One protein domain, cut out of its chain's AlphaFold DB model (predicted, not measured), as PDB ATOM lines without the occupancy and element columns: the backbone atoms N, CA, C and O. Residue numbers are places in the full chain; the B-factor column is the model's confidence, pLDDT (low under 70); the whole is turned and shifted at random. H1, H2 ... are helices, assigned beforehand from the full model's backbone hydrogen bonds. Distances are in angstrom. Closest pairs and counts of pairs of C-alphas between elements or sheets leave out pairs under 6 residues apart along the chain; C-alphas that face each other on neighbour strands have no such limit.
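This is residues 2 to 99 of the 360 residues of the protein "Alpha-L-glutamate ligase homolog" of Phocoenobacter uteri (UniProt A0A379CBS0). What is the main picture? A long helical arm, H1, reaches out from a small head made of H2 to H5; residues 2 to 23 of H1 stick out free. In the head, H2 and H4 run side by side, H2 at a steep tilt of 63 degrees to H3 and H4 about perpendicular to it at 84 degrees, and H5 is near H3. What is the make-up? The printed part has 98 residues with five named helices, H1 to H5 in chain order, no named strand, class all helix. It is loose, with a radius of gyration of the C-alphas of 16.3 A, and elongated, spanning 53 by 29 by 28 A.

Where is the longest helix? H1, residues 2 to 28, runs 38.8 A from C-alpha 2 at (17.075, 29.490, -1.468) to C-alpha 28 at (-17.912, 40.756, -14.028). Where are the others? H2 is residues 38 to 49, 16.4 A, and H3 residues 58 to 74, 24.3 A. H4 is residues 79 to 84, 8.9 A, and H5 residues 92 to 97, 8.7 A, ending at C-alpha 97 (-32.935, 21.367, -6.426).

What does H1 meet? With residues 27 to 28 alone it only just touches H2, with 3 pairs of C-alphas within 8 A, about perpendicular at 84 degrees; the closest C-alphas, Leu 28 and Asn 39, are 4.8 A apart. How does H4 stand? It touches H2, the closest C-alphas, Ala 45 and Asn 80, 4.8 A apart, at a shallow tilt of 25 degrees, the same way. It touches residues 68 to 72 of H3, the closest C-alphas, Val 68 and Pro 79, 6.1 A apart, about perpendicular at 84 degrees. What of the backbones? In H2, H3 and H5 every O i to N i+4 pair is within hydrogen-bond range; H1 has 22 of 23 and H4 1 of 2.

How large is it? The two C-alphas farthest apart, of Asn 2 and Ala 99, are 53.8 A apart. Are there cuts or long links? The printed part has no cut, and no link is long. Where is confidence low? Residues 2 to 23 are under 70.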
ATOM      1  N   ASN A   2      18.372  29.183  -2.113       53.31
ATOM      2  CA  ASN A   2      17.075  29.490  -1.468       53.31
ATOM      3  C   ASN A   2      16.364  30.762  -1.985       53.31
ATOM      4  O   ASN A   2      15.167  30.725  -2.232       53.31
ATOM      5  N   ASN A   3      17.098  31.842  -2.273       58.84
ATOM      6  CA  ASN A   3      16.524  33.130  -2.712       58.84
ATOM      7  C   ASN A   3      15.935  33.104  -4.152       58.84
ATOM      8  O   ASN A   3      15.146  33.963  -4.535       58.84
ATOM      9  N   PHE A   4      16.300  32.116  -4.980       57.22
ATOM     10  CA  PHE A   4      15.780  31.984  -6.352       57.22
ATOM     11  C   PHE A   4      14.434  31.244  -6.386       57.22
ATOM     12  O   PHE A   4      13.492  31.698  -7.033       57.22
ATOM     13  N   PHE A   5      14.315  30.151  -5.626       47.38
ATOM     14  CA  PHE A   5      13.064  29.397  -5.501       47.38
ATOM     15  C   PHE A   5      11.962  30.203  -4.798       47.38
ATOM     16  O   PHE A   5      10.800  30.123  -5.190       47.38
ATOM     17  N   GLU A   6      12.324  31.051  -3.833       56.38
ATOM     18  CA  GLU A   6      11.387  31.959  -3.160       56.38
ATOM     19  C   GLU A   6      10.799  33.001  -4.128       56.38
ATOM     20  O   GLU A   6       9.585  33.206  -4.175       56.38
ATOM     21  N   LYS A   7      11.635  33.590  -4.994       57.47
ATOM     22  CA  LYS A   7      11.190  34.528  -6.039       57.47
ATOM     23  C   LYS A   7      10.295  33.868  -7.088       57.47
ATOM     24  O   LYS A   7       9.315  34.481  -7.506       57.47
ATOM     25  N   ILE A   8      10.583  32.624  -7.481       53.91
ATOM     26  CA  ILE A   8       9.720  31.850  -8.390       53.91
ATOM     27  C   ILE A   8       8.364  31.562  -7.735       53.91
ATOM     28  O   ILE A   8       7.332  31.736  -8.379       53.91
ATOM     29  N   SER A   9       8.349  31.182  -6.455       49.34
ATOM     30  CA  SER A   9       7.113  30.940  -5.700       49.34
ATOM     31  C   SER A   9       6.230  32.195  -5.616       49.34
ATOM     32  O   SER A   9       5.034  32.148  -5.922       49.34
ATOM     33  N   ILE A  10       6.828  33.350  -5.301       66.62
ATOM     34  CA  ILE A  10       6.131  34.645  -5.282       66.62
ATOM     35  C   ILE A  10       5.599  34.991  -6.679       66.62
ATOM     36  O   ILE A  10       4.439  35.372  -6.817       66.62
ATOM     37  N   TYR A  11       6.407  34.812  -7.727       58.72
ATOM     38  CA  TYR A  11       6.012  35.101  -9.107       58.72
ATOM     39  C   TYR A  11       4.859  34.207  -9.593       58.72
ATOM     40  O   TYR A  11       3.902  34.705 -10.185       58.72
ATOM     41  N   MET A  12       4.878  32.909  -9.280       48.31
ATOM     42  CA  MET A  12       3.793  31.972  -9.607       48.31
ATOM     43  C   MET A  12       2.509  32.276  -8.822       48.31
ATOM     44  O   MET A  12       1.403  32.192  -9.364       48.31
ATOM     45  N   THR A  13       2.639  32.707  -7.566       53.62
ATOM     46  CA  THR A  13       1.510  33.186  -6.752       53.62
ATOM     47  C   THR A  13       0.922  34.477  -7.329       53.62
ATOM     48  O   THR A  13      -0.294  34.620  -7.438       53.62
ATOM     49  N   LEU A  14       1.767  35.408  -7.779       48.66
ATOM     50  CA  LEU A  14       1.330  36.635  -8.441       48.66
ATOM     51  C   LEU A  14       0.661  36.348  -9.787       48.66
ATOM     52  O   LEU A  14      -0.391  36.919 -10.044       48.66
ATOM     53  N   LEU A  15       1.201  35.442 -10.608       39.88
ATOM     54  CA  LEU A  15       0.625  35.044 -11.899       39.88
ATOM     55  C   LEU A  15      -0.714  34.319 -11.760       39.88
ATOM     56  O   LEU A  15      -1.637  34.593 -12.526       39.88
ATOM     57  N   SER A  16      -0.843  33.403 -10.798       46.72
ATOM     58  CA  SER A  16      -2.116  32.727 -10.512       46.72
ATOM     59  C   SER A  16      -3.159  33.717  -9.996       46.72
ATOM     60  O   SER A  16      -4.280  33.733 -10.501       46.72
ATOM     61  N   LYS A  17      -2.767  34.629  -9.097       50.78
ATOM     62  CA  LYS A  17      -3.603  35.753  -8.656       50.78
ATOM     63  C   LYS A  17      -3.975  36.675  -9.822       50.78
ATOM     64  O   LYS A  17      -5.123  37.094  -9.904       50.78
ATOM     65  N   TYR A  18      -3.064  36.938 -10.759       45.03
ATOM     66  CA  TYR A  18      -3.329  37.757 -11.946       45.03
ATOM     67  C   TYR A  18      -4.314  37.083 -12.900       45.03
ATOM     68  O   TYR A  18      -5.288  37.709 -13.300       45.03
ATOM     69  N   LYS A  19      -4.117  35.798 -13.227       50.72
ATOM     70  CA  LYS A  19      -5.051  35.013 -14.053       50.72
ATOM     71  C   LYS A  19      -6.427  34.915 -13.400       50.72
ATOM     72  O   LYS A  19      -7.433  35.053 -14.087       50.72
ATOM     73  N   TYR A  20      -6.466  34.740 -12.082       58.19
ATOM     74  CA  TYR A  20      -7.695  34.738 -11.300       58.19
ATOM     75  C   TYR A  20      -8.415  36.092 -11.354       58.19
ATOM     76  O   TYR A  20      -9.598  36.145 -11.680       58.19
ATOM     77  N   ILE A  21      -7.702  37.195 -11.097       59.38
ATOM     78  CA  ILE A  21      -8.248  38.560 -11.160       59.38
ATOM     79  C   ILE A  21      -8.734  38.880 -12.575       59.38
ATOM     80  O   ILE A  21      -9.813  39.440 -12.737       59.38
ATOM     81  N   TRP A  22      -7.969  38.508 -13.600       56.44
ATOM     82  CA  TRP A  22      -8.307  38.790 -14.992       56.44
ATOM     83  C   TRP A  22      -9.498  37.951 -15.473       56.44
ATOM     84  O   TRP A  22     -10.418  38.487 -16.087       56.44
ATOM     85  N   GLY A  23      -9.545  36.665 -15.107       69.44
ATOM     86  CA  GLY A  23     -10.701  35.798 -15.341       69.44
ATOM     87  C   GLY A  23     -11.956  36.308 -14.629       69.44
ATOM     88  O   GLY A  23     -13.003  36.439 -15.253       69.44
ATOM     89  N   LYS A  24     -11.838  36.701 -13.355       75.69
ATOM     90  CA  LYS A  24     -12.928  37.313 -12.582       75.69
ATOM     91  C   LYS A  24     -13.411  38.623 -13.209       75.69
ATOM     92  O   LYS A  24     -14.613  38.811 -13.353       75.69
ATOM     93  N   LYS A  25     -12.496  39.500 -13.633       78.81
ATOM     94  CA  LYS A  25     -12.834  40.768 -14.298       78.81
ATOM     95  C   LYS A  25     -13.607  40.533 -15.597       78.81
ATOM     96  O   LYS A  25     -14.577  41.240 -15.839       78.81
ATOM     97  N   LYS A  26     -13.224  39.517 -16.381       83.75
ATOM     98  CA  LYS A  26     -13.935  39.124 -17.606       83.75
ATOM     99  C   LYS A  26     -15.382  38.707 -17.327       83.75
ATOM    100  O   LYS A  26     -16.272  39.134 -18.052       83.75
ATOM    101  N   TYR A  27     -15.617  37.908 -16.283       86.62
ATOM    102  CA  TYR A  27     -16.978  37.528 -15.889       86.62
ATOM    103  C   TYR A  27     -17.792  38.736 -15.423       86.62
ATOM    104  O   TYR A  27     -18.927  38.905 -15.839       86.62
ATOM    105  N   LEU A  28     -17.209  39.603 -14.594       90.12
ATOM    106  CA  LEU A  28     -17.912  40.756 -14.028       90.12
ATOM    107  C   LEU A  28     -18.341  41.796 -15.074       90.12
ATOM    108  O   LEU A  28     -19.343  42.475 -14.876       90.12
ATOM    109  N   SER A  29     -17.612  41.916 -16.185       91.19
ATOM    110  CA  SER A  29     -17.933  42.859 -17.264       91.19
ATOM    111  C   SER A  29     -18.939  42.337 -18.291       91.19
ATOM    112  O   SER A  29     -19.255  43.055 -19.233       91.19
ATOM    113  N   GLN A  30     -19.380  41.082 -18.189       92.50
ATOM    114  CA  GLN A  30     -20.283  40.503 -19.181       92.50
ATOM    115  C   GLN A  30     -21.743  40.866 -18.891       92.50
ATOM    116  O   GLN A  30     -22.144  41.010 -17.734       92.50
ATOM    117  N   THR A  31     -22.544  40.916 -19.948       93.56
ATOM    118  CA  THR A  31     -24.003  40.961 -19.848       93.56
ATOM    119  C   THR A  31     -24.530  39.595 -19.406       93.56
ATOM    120  O   THR A  31     -24.176  38.575 -20.006       93.56
ATOM    121  N   ILE A  32     -25.344  39.547 -18.352       92.12
ATOM    122  CA  ILE A  32     -25.973  38.309 -17.859       92.12
ATOM    123  C   ILE A  32     -27.377  38.114 -18.439       92.12
ATOM    124  O   ILE A  32     -27.866  38.944 -19.196       92.12
ATOM    125  N   TRP A  33     -28.028  37.002 -18.084       86.50
ATOM    126  CA  TRP A  33     -29.356  36.610 -18.579       86.50
ATOM    127  C   TRP A  33     -30.416  37.717 -18.483       86.50
ATOM    128  O   TRP A  33     -31.247  37.842 -19.375       86.50
ATOM    129  N   THR A  34     -30.366  38.553 -17.441       85.06
ATOM    130  CA  THR A  34     -31.304  39.673 -17.251       85.06
ATOM    131  C   THR A  34     -31.072  40.850 -18.204       85.06
ATOM    132  O   THR A  34     -31.887  41.766 -18.239       85.06
ATOM    133  N   GLY A  35     -29.975  40.855 -18.968       87.12
ATOM    134  CA  GLY A  35     -29.539  41.984 -19.792       87.12
ATOM    135  C   GLY A  35     -28.679  43.013 -19.047       87.12
ATOM    136  O   GLY A  35     -28.137  43.914 -19.680       87.12
ATOM    137  N   GLU A  36     -28.505  42.874 -17.730       90.50
ATOM    138  CA  GLU A  36     -27.649  43.743 -16.913       90.50
ATOM    139  C   GLU A  36     -26.166  43.360 -17.034       90.50
ATOM    140  O   GLU A  36     -25.821  42.207 -17.316       90.50
ATOM    141  N   ILE A  37     -25.268  44.305 -16.744       95.19
ATOM    142  CA  ILE A  37     -23.851  43.994 -16.531       95.19
ATOM    143  C   ILE A  37     -23.719  43.247 -15.199       95.19
ATOM    144  O   ILE A  37     -24.229  43.692 -14.171       95.19
ATOM    145  N   PHE A  38     -23.004  42.118 -15.187       95.25
ATOM    146  CA  PHE A  38     -22.928  41.237 -14.015       95.25
ATOM    147  C   PHE A  38     -22.477  41.979 -12.749       95.25
ATOM    148  O   PHE A  38     -23.056  41.789 -11.682       95.25
ATOM    149  N   ASN A  39     -21.462  42.843 -12.854       94.81
ATOM    150  CA  ASN A  39     -20.987  43.618 -11.709       94.81
ATOM    151  C   ASN A  39     -22.068  44.543 -11.132       94.81
ATOM    152  O   ASN A  39     -22.231  44.593  -9.919       94.81
ATOM    153  N   GLU A  40     -22.832  45.222 -11.988       95.62
ATOM    154  CA  GLU A  40     -23.916  46.119 -11.567       95.62
ATOM    155  C   GLU A  40     -25.039  45.336 -10.880       95.62
ATOM    156  O   GLU A  40     -25.506  45.724  -9.812       95.62
ATOM    157  N   ALA A  41     -25.404  44.173 -11.427       95.25
ATOM    158  CA  ALA A  41     -26.388  43.288 -10.812       95.25
ATOM    159  C   ALA A  41     -25.934  42.778  -9.428       95.25
ATOM    160  O   ALA A  41     -26.753  42.638  -8.516       95.25
ATOM    161  N   ILE A  42     -24.634  42.518  -9.240       96.19
ATOM    162  CA  ILE A  42     -24.068  42.164  -7.929       96.19
ATOM    163  C   ILE A  42     -24.112  43.352  -6.969       96.19
ATOM    164  O   ILE A  42     -24.523  43.175  -5.825       96.19
ATOM    165  N   ASP A  43     -23.724  44.545  -7.417       95.25
ATOM    166  CA  ASP A  43     -23.735  45.751  -6.586       95.25
ATOM    167  C   ASP A  43     -25.166  46.101  -6.133       95.25
ATOM    168  O   ASP A  43     -25.391  46.397  -4.955       95.25
ATOM    169  N   ASN A  44     -26.153  45.948  -7.023       92.81
ATOM    170  CA  ASN A  44     -27.579  46.082  -6.713       92.81
ATOM    171  C   ASN A  44     -28.061  45.029  -5.705       92.81
ATOM    172  O   ASN A  44     -28.808  45.337  -4.778       92.81
ATOM    173  N   ALA A  45     -27.626  43.776  -5.844       93.88
ATOM    174  CA  ALA A  45     -27.960  42.743  -4.870       93.88
ATOM    175  C   ALA A  45     -27.307  43.031  -3.505       93.88
ATOM    176  O   ALA A  45     -27.938  42.888  -2.459       93.88
ATOM    177  N   PHE A  46     -26.058  43.491  -3.487       96.12
ATOM    178  CA  PHE A  46     -25.360  43.819  -2.249       96.12
ATOM    179  C   PHE A  46     -26.022  44.978  -1.510       96.12
ATOM    180  O   PHE A  46     -26.195  44.883  -0.297       96.12
ATOM    181  N   SER A  47     -26.425  46.035  -2.215       92.38
ATOM    182  CA  SER A  47     -27.114  47.172  -1.594       92.38
ATOM    183  C   SER A  47     -28.457  46.780  -0.970       92.38
ATOM    184  O   SER A  47     -28.860  47.387   0.020       92.38
ATOM    185  N   ARG A  48     -29.119  45.744  -1.504       89.00
ATOM    186  CA  ARG A  48     -30.397  45.234  -0.992       89.00
ATOM    187  C   ARG A  48     -30.250  44.277   0.192       89.00
ATOM    188  O   ARG A  48     -31.045  44.357   1.122       89.00
ATOM    189  N   TYR A  49     -29.287  43.355   0.148       91.88
ATOM    190  CA  TYR A  49     -29.253  42.214   1.078       91.88
ATOM    191  C   TYR A  49     -28.120  42.241   2.103       91.88
ATOM    192  O   TYR A  49     -28.165  41.471   3.063       91.88
ATOM    193  N   LEU A  50     -27.094  43.075   1.916       94.75
ATOM    194  CA  LEU A  50     -25.998  43.181   2.877       94.75
ATOM    195  C   LEU A  50     -26.252  44.300   3.882       94.75
ATOM    196  O   LEU A  50     -26.663  45.407   3.541       94.75
ATOM    197  N   THR A  51     -25.927  44.027   5.142       94.81
ATOM    198  CA  THR A  51     -25.913  45.044   6.193       94.81
ATOM    199  C   THR A  51     -24.825  46.092   5.934       94.81
ATOM    200  O   THR A  51     -23.816  45.838   5.270       94.81
ATOM    201  N   SER A  52     -24.956  47.271   6.549       94.50
ATOM    202  CA  SER A  52     -23.932  48.324   6.467       94.50
ATOM    203  C   SER A  52     -22.550  47.878   6.970       94.50
ATOM    204  O   SER A  52     -21.540  48.464   6.576       94.50
ATOM    205  N   SER A  53     -22.492  46.859   7.836       96.12
ATOM    206  CA  SER A  53     -21.241  46.238   8.287       96.12
ATOM    207  C   SER A  53     -20.653  45.322   7.211       96.12
ATOM    208  O   SER A  53     -19.485  45.466   6.855       96.12
ATOM    209  N   GLU A  54     -21.461  44.423   6.642       96.38
ATOM    210  CA  GLU A  54     -21.032  43.509   5.573       96.38
ATOM    211  C   GLU A  54     -20.562  44.267   4.321       96.38
ATOM    212  O   GLU A  54     -19.567  43.888   3.705       96.38
ATOM    213  N   LEU A  55     -21.206  45.390   3.977       95.00
ATOM    214  CA  LEU A  55     -20.800  46.238   2.849       95.00
ATOM    215  C   LEU A  55     -19.374  46.803   2.990       95.00
ATOM    216  O   LEU A  55     -18.717  47.073   1.976       95.00
ATOM    217  N   LYS A  56     -18.876  46.964   4.222       96.06
ATOM    218  CA  LYS A  56     -17.511  47.436   4.511       96.06
ATOM    219  C   LYS A  56     -16.481  46.301   4.512       96.06
ATOM    220  O   LYS A  56     -15.291  46.570   4.359       96.06
ATOM    221  N   ASP A  57     -16.911  45.045   4.623       96.94
ATOM    222  CA  ASP A  57     -16.020  43.884   4.636       96.94
ATOM    223  C   ASP A  57     -15.619  43.467   3.208       96.94
ATOM    224  O   ASP A  57     -16.335  42.784   2.471       96.94
ATOM    225  N   VAL A  58     -14.414  43.874   2.805       95.19
ATOM    226  CA  VAL A  58     -13.841  43.564   1.485       95.19
ATOM    227  C   VAL A  58     -13.588  42.062   1.294       95.19
ATOM    228  O   VAL A  58     -13.688  41.561   0.169       95.19
ATOM    229  N   SER A  59     -13.258  41.330   2.360       95.19
ATOM    230  CA  SER A  59     -12.987  39.890   2.295       95.19
ATOM    231  C   SER A  59     -14.281  39.117   2.059       95.19
ATOM    232  O   SER A  59     -14.357  38.301   1.134       95.19
ATOM    233  N   LEU A  60     -15.324  39.438   2.829       95.75
ATOM    234  CA  LEU A  60     -16.657  38.865   2.672       95.75
ATOM    235  C   LEU A  60     -17.218  39.136   1.276       95.75
ATOM    236  O   LEU A  60     -17.600  38.191   0.587       95.75
ATOM    237  N   LYS A  61     -17.201  40.396   0.818       95.81
ATOM    238  CA  LYS A  61     -17.684  40.745  -0.528       95.81
ATOM    239  C   LYS A  61     -16.969  39.950  -1.611       95.81
ATOM    240  O   LYS A  61     -17.610  39.428  -2.513       95.81
ATOM    241  N   ASN A  62     -15.648  39.789  -1.511       93.69
ATOM    242  CA  ASN A  62     -14.907  38.996  -2.486       93.69
ATOM    243  C   ASN A  62     -15.326  37.524  -2.506       93.69
ATOM    244  O   ASN A  62     -15.441  36.970  -3.600       93.69
ATOM    245  N   LYS A  63     -15.570  36.913  -1.339       95.25
ATOM    246  CA  LYS A  63     -16.094  35.542  -1.235       95.25
ATOM    247  C   LYS A  63     -17.489  35.436  -1.850       95.25
ATOM    248  O   LYS A  63     -17.702  34.558  -2.680       95.25
ATOM    249  N   LEU A  64     -18.386  36.363  -1.509       97.25
ATOM    250  CA  LEU A  64     -19.748  36.409  -2.042       97.25
ATOM    251  C   LEU A  64     -19.759  36.580  -3.561       97.25
ATOM    252  O   LEU A  64     -20.457  35.835  -4.230       97.25
ATOM    253  N   ILE A  65     -18.941  37.477  -4.122       96.12
ATOM    254  CA  ILE A  65     -18.838  37.634  -5.583       96.12
ATOM    255  C   ILE A  65     -18.470  36.300  -6.244       96.12
ATOM    256  O   ILE A  65     -19.043  35.939  -7.267       96.12
ATOM    257  N   ASN A  66     -17.510  35.561  -5.681       93.94
ATOM    258  CA  ASN A  66     -17.090  34.290  -6.270       93.94
ATOM    259  C   ASN A  66     -18.207  33.236  -6.196       93.94
ATOM    260  O   ASN A  66     -18.414  32.522  -7.174       93.94
ATOM    261  N   ASP A  67     -18.924  33.151  -5.070       96.25
ATOM    262  CA  ASP A  67     -20.027  32.192  -4.906       96.25
ATOM    263  C   ASP A  67     -21.244  32.568  -5.768       96.25
ATOM    264  O   ASP A  67     -21.864  31.694  -6.367       96.25
ATOM    265  N   VAL A  68     -21.532  33.865  -5.935       96.94
ATOM    266  CA  VAL A  68     -22.562  34.363  -6.863       96.94
ATOM    267  C   VAL A  68     -22.217  33.987  -8.304       96.94
ATOM    268  O   VAL A  68     -23.061  33.433  -9.002       96.94
ATOM    269  N   ILE A  69     -20.975  34.223  -8.751       94.56
ATOM    270  CA  ILE A  69     -20.528  33.820 -10.096       94.56
ATOM    271  C   ILE A  69     -20.667  32.304 -10.269       94.56
ATOM    272  O   ILE A  69     -21.197  31.843 -11.279       94.56
ATOM    273  N   TYR A  70     -20.231  31.522  -9.282       93.81
ATOM    274  CA  TYR A  70     -20.358  30.068  -9.309       93.81
ATOM    275  C   TYR A  70     -21.822  29.615  -9.407       93.81
ATOM    276  O   TYR A  70     -22.155  28.795 -10.264       93.81
ATOM    277  N   CYS A  71     -22.711  30.175  -8.585       95.44
ATOM    278  CA  CYS A  71     -24.128  29.820  -8.568       95.44
ATOM    279  C   CYS A  71     -24.870  30.255  -9.836       95.44
ATOM    280  O   CYS A  71     -25.743  29.523 -10.295       95.44
ATOM    281  N   TYR A  72     -24.491  31.378 -10.444       95.12
ATOM    282  CA  TYR A  72     -25.046  31.816 -11.725       95.12
ATOM    283  C   TYR A  72     -24.789  30.813 -12.852       95.12
ATOM    284  O   TYR A  72     -25.672  30.553 -13.669       95.12
ATOM    285  N   TYR A  73     -23.587  30.234 -12.896       92.19
ATOM    286  CA  TYR A  73     -23.221  29.268 -13.931       92.19
ATOM    287  C   TYR A  73     -23.646  27.834 -13.617       92.19
ATOM    288  O   TYR A  73     -23.982  27.096 -14.537       92.19
ATOM    289  N   LYS A  74     -23.607  27.418 -12.345       93.25
ATOM    290  CA  LYS A  74     -23.924  26.036 -11.950       93.25
ATOM    291  C   LYS A  74     -25.414  25.812 -11.690       93.25
ATOM    292  O   LYS A  74     -25.912  24.718 -11.936       93.25
ATOM    293  N   TYR A  75     -26.102  26.811 -11.143       92.81
ATOM    294  CA  TYR A  75     -27.475  26.684 -10.644       92.81
ATOM    295  C   TYR A  75     -28.443  27.688 -11.269       92.81
ATOM    296  O   TYR A  75     -29.587  27.750 -10.837       92.81
ATOM    297  N   ASP A  76     -27.996  28.468 -12.257       93.56
ATOM    298  CA  ASP A  76     -28.806  29.483 -12.930       93.56
ATOM    299  C   ASP A  76     -29.360  30.568 -11.988       93.56
ATOM    300  O   ASP A  76     -30.368  31.196 -12.296       93.56
ATOM    301  N   ALA A  77     -28.714  30.805 -10.843       93.81
ATOM    302  CA  ALA A  77     -29.128  31.835  -9.891       93.81
ATOM    303  C   ALA A  77     -28.505  33.190 -10.248       93.81
ATOM    304  O   ALA A  77     -27.291  33.383 -10.138       93.81
ATOM    305  N   ILE A  78     -29.333  34.149 -10.658       93.88
ATOM    306  CA  ILE A  78     -28.891  35.537 -10.880       93.88
ATOM    307  C   ILE A  78     -28.544  36.221  -9.541       93.88
ATOM    308  O   ILE A  78     -29.038  35.784  -8.502       93.88
ATOM    309  N   PRO A  79     -27.735  37.303  -9.511       95.12
ATOM    310  CA  PRO A  79     -27.287  37.930  -8.261       95.12
ATOM    311  C   PRO A  79     -28.378  38.220  -7.232       95.12
ATOM    312  O   PRO A  79     -28.249  37.813  -6.081       95.12
ATOM    313  N   ASN A  80     -29.464  38.890  -7.630       91.38
ATOM    314  CA  ASN A  80     -30.563  39.199  -6.713       91.38
ATOM    315  C   ASN A  80     -31.222  37.918  -6.168       91.38
ATOM    316  O   ASN A  80     -31.530  37.831  -4.984       91.38
ATOM    317  N   GLU A  81     -31.393  36.916  -7.027       91.19
ATOM    318  CA  GLU A  81     -32.047  35.651  -6.699       91.19
ATOM    319  C   GLU A  81     -31.173  34.750  -5.810       91.19
ATOM    320  O   GLU A  81     -31.690  34.079  -4.926       91.19
ATOM    321  N   TYR A  82     -29.844  34.798  -5.953       95.06
ATOM    322  CA  TYR A  82     -28.907  34.115  -5.055       95.06
ATOM    323  C   TYR A  82     -29.129  34.510  -3.586       95.06
ATOM    324  O   TYR A  82     -29.087  33.661  -2.693       95.06
ATOM    325  N   PHE A  83     -29.366  35.795  -3.316       93.50
ATOM    326  CA  PHE A  83     -29.647  36.254  -1.956       93.50
ATOM    327  C   PHE A  83     -31.076  35.942  -1.530       93.50
ATOM    328  O   PHE A  83     -31.263  35.436  -0.427       93.50
ATOM    329  N   PHE A  84     -32.041  36.193  -2.414       88.94
ATOM    330  CA  PHE A  84     -33.459  35.934  -2.176       88.94
ATOM    331  C   PHE A  84     -33.737  34.464  -1.821       88.94
ATOM    332  O   PHE A  84     -34.321  34.159  -0.793       88.94
ATOM    333  N   LEU A  85     -33.198  33.525  -2.603       91.25
ATOM    334  CA  LEU A  85     -33.309  32.083  -2.353       91.25
ATOM    335  C   LEU A  85     -32.386  31.591  -1.224       91.25
ATOM    336  O   LEU A  85     -32.208  30.386  -1.037       91.25
ATOM    337  N   ASN A  86     -31.733  32.511  -0.507       92.31
ATOM    338  CA  ASN A  86     -30.806  32.232   0.580       92.31
ATOM    339  C   ASN A  86     -29.690  31.237   0.193       92.31
ATOM    340  O   ASN A  86     -29.241  30.421   1.007       92.31
ATOM    341  N   PHE A  87     -29.195  31.295  -1.052       94.81
ATOM    342  CA  PHE A  87     -28.140  30.387  -1.514       94.81
ATOM    343  C   PHE A  87     -26.881  30.549  -0.672       94.81
ATOM    344  O   PHE A  87     -26.252  29.546  -0.339       94.81
ATOM    345  N   ARG A  88     -26.574  31.775  -0.224       95.00
ATOM    346  CA  ARG A  88     -25.415  32.066   0.637       95.00
ATOM    347  C   ARG A  88     -25.324  31.189   1.890       95.00
ATOM    348  O   ARG A  88     -24.218  30.917   2.341       95.00
ATOM    349  N   ASN A  89     -26.462  30.723   2.410       94.12
ATOM    350  CA  ASN A  89     -26.540  29.879   3.606       94.12
ATOM    351  C   ASN A  89     -27.037  28.450   3.311       94.12
ATOM    352  O   ASN A  89     -27.276  27.679   4.235       94.12
ATOM    353  N   SER A  90     -27.206  28.089   2.038       94.06
ATOM    354  CA  SER A  90     -27.761  26.799   1.616       94.06
ATOM    355  C   SER A  90     -26.679  25.828   1.145       94.06
ATOM    356  O   SER A  90     -25.699  26.231   0.516       94.06
ATOM    357  N   SER A  91     -26.883  24.530   1.390       94.69
ATOM    358  CA  SER A  91     -26.003  23.459   0.896       94.69
ATOM    359  C   SER A  91     -26.110  23.277  -0.624       94.69
ATOM    360  O   SER A  91     -27.114  23.648  -1.233       94.69
ATOM    361  N   GLU A  92     -25.116  22.639  -1.253       93.44
ATOM    362  CA  GLU A  92     -25.171  22.340  -2.696       93.44
ATOM    363  C   GLU A  92     -26.395  21.496  -3.087       93.44
ATOM    364  O   GLU A  92     -26.948  21.690  -4.167       93.44
ATOM    365  N   ILE A  93     -26.839  20.593  -2.207       94.25
ATOM    366  CA  ILE A  93     -28.020  19.747  -2.434       94.25
ATOM    367  C   ILE A  93     -29.277  20.613  -2.550       94.25
ATOM    368  O   ILE A  93     -30.069  20.426  -3.470       94.25
ATOM    369  N   ILE A  94     -29.436  21.591  -1.652       93.56
ATOM    370  CA  ILE A  94     -30.563  22.530  -1.689       93.56
ATOM    371  C   ILE A  94     -30.475  23.387  -2.955       93.56
ATOM    372  O   ILE A  94     -31.419  23.404  -3.741       93.56
ATOM    373  N   ARG A  95     -29.321  24.024  -3.201       94.75
ATOM    374  CA  ARG A  95     -29.107  24.906  -4.364       94.75
ATOM    375  C   ARG A  95     -29.407  24.202  -5.691       94.75
ATOM    376  O   ARG A  95     -30.016  24.788  -6.578       94.75
ATOM    377  N   LYS A  96     -29.012  22.929  -5.829       94.19
ATOM    378  CA  LYS A  96     -29.235  22.139  -7.050       94.19
ATOM    379  C   LYS A  96     -30.719  21.928  -7.359       94.19
ATOM    380  O   LYS A  96     -31.076  21.900  -8.539       94.19
ATOM    381  N   ASN A  97     -31.541  21.786  -6.321       94.44
ATOM    382  CA  ASN A  97     -32.935  21.367  -6.426       94.44
ATOM    383  C   ASN A  97     -33.926  22.528  -6.545       94.44
ATOM    384  O   ASN A  97     -35.083  22.272  -6.854       94.44
ATOM    385  N   ILE A  98     -33.514  23.774  -6.314       93.75
ATOM    386  CA  ILE A  98     -34.394  24.942  -6.440       93.75
ATOM    387  C   ILE A  98     -34.498  25.360  -7.911       93.75
ATOM    388  O   ILE A  98     -33.482  25.444  -8.603       93.75
ATOM    389  N   ALA A  99     -35.714  25.614  -8.396       92.94
ATOM    390  CA  ALA A  99     -35.936  26.164  -9.729       92.94
ATOM    391  C   ALA A  99     -35.802  27.692  -9.704       92.94
ATOM    392  O   ALA A  99     -36.557  28.390  -9.034       92.94
TER     393      ALA A  99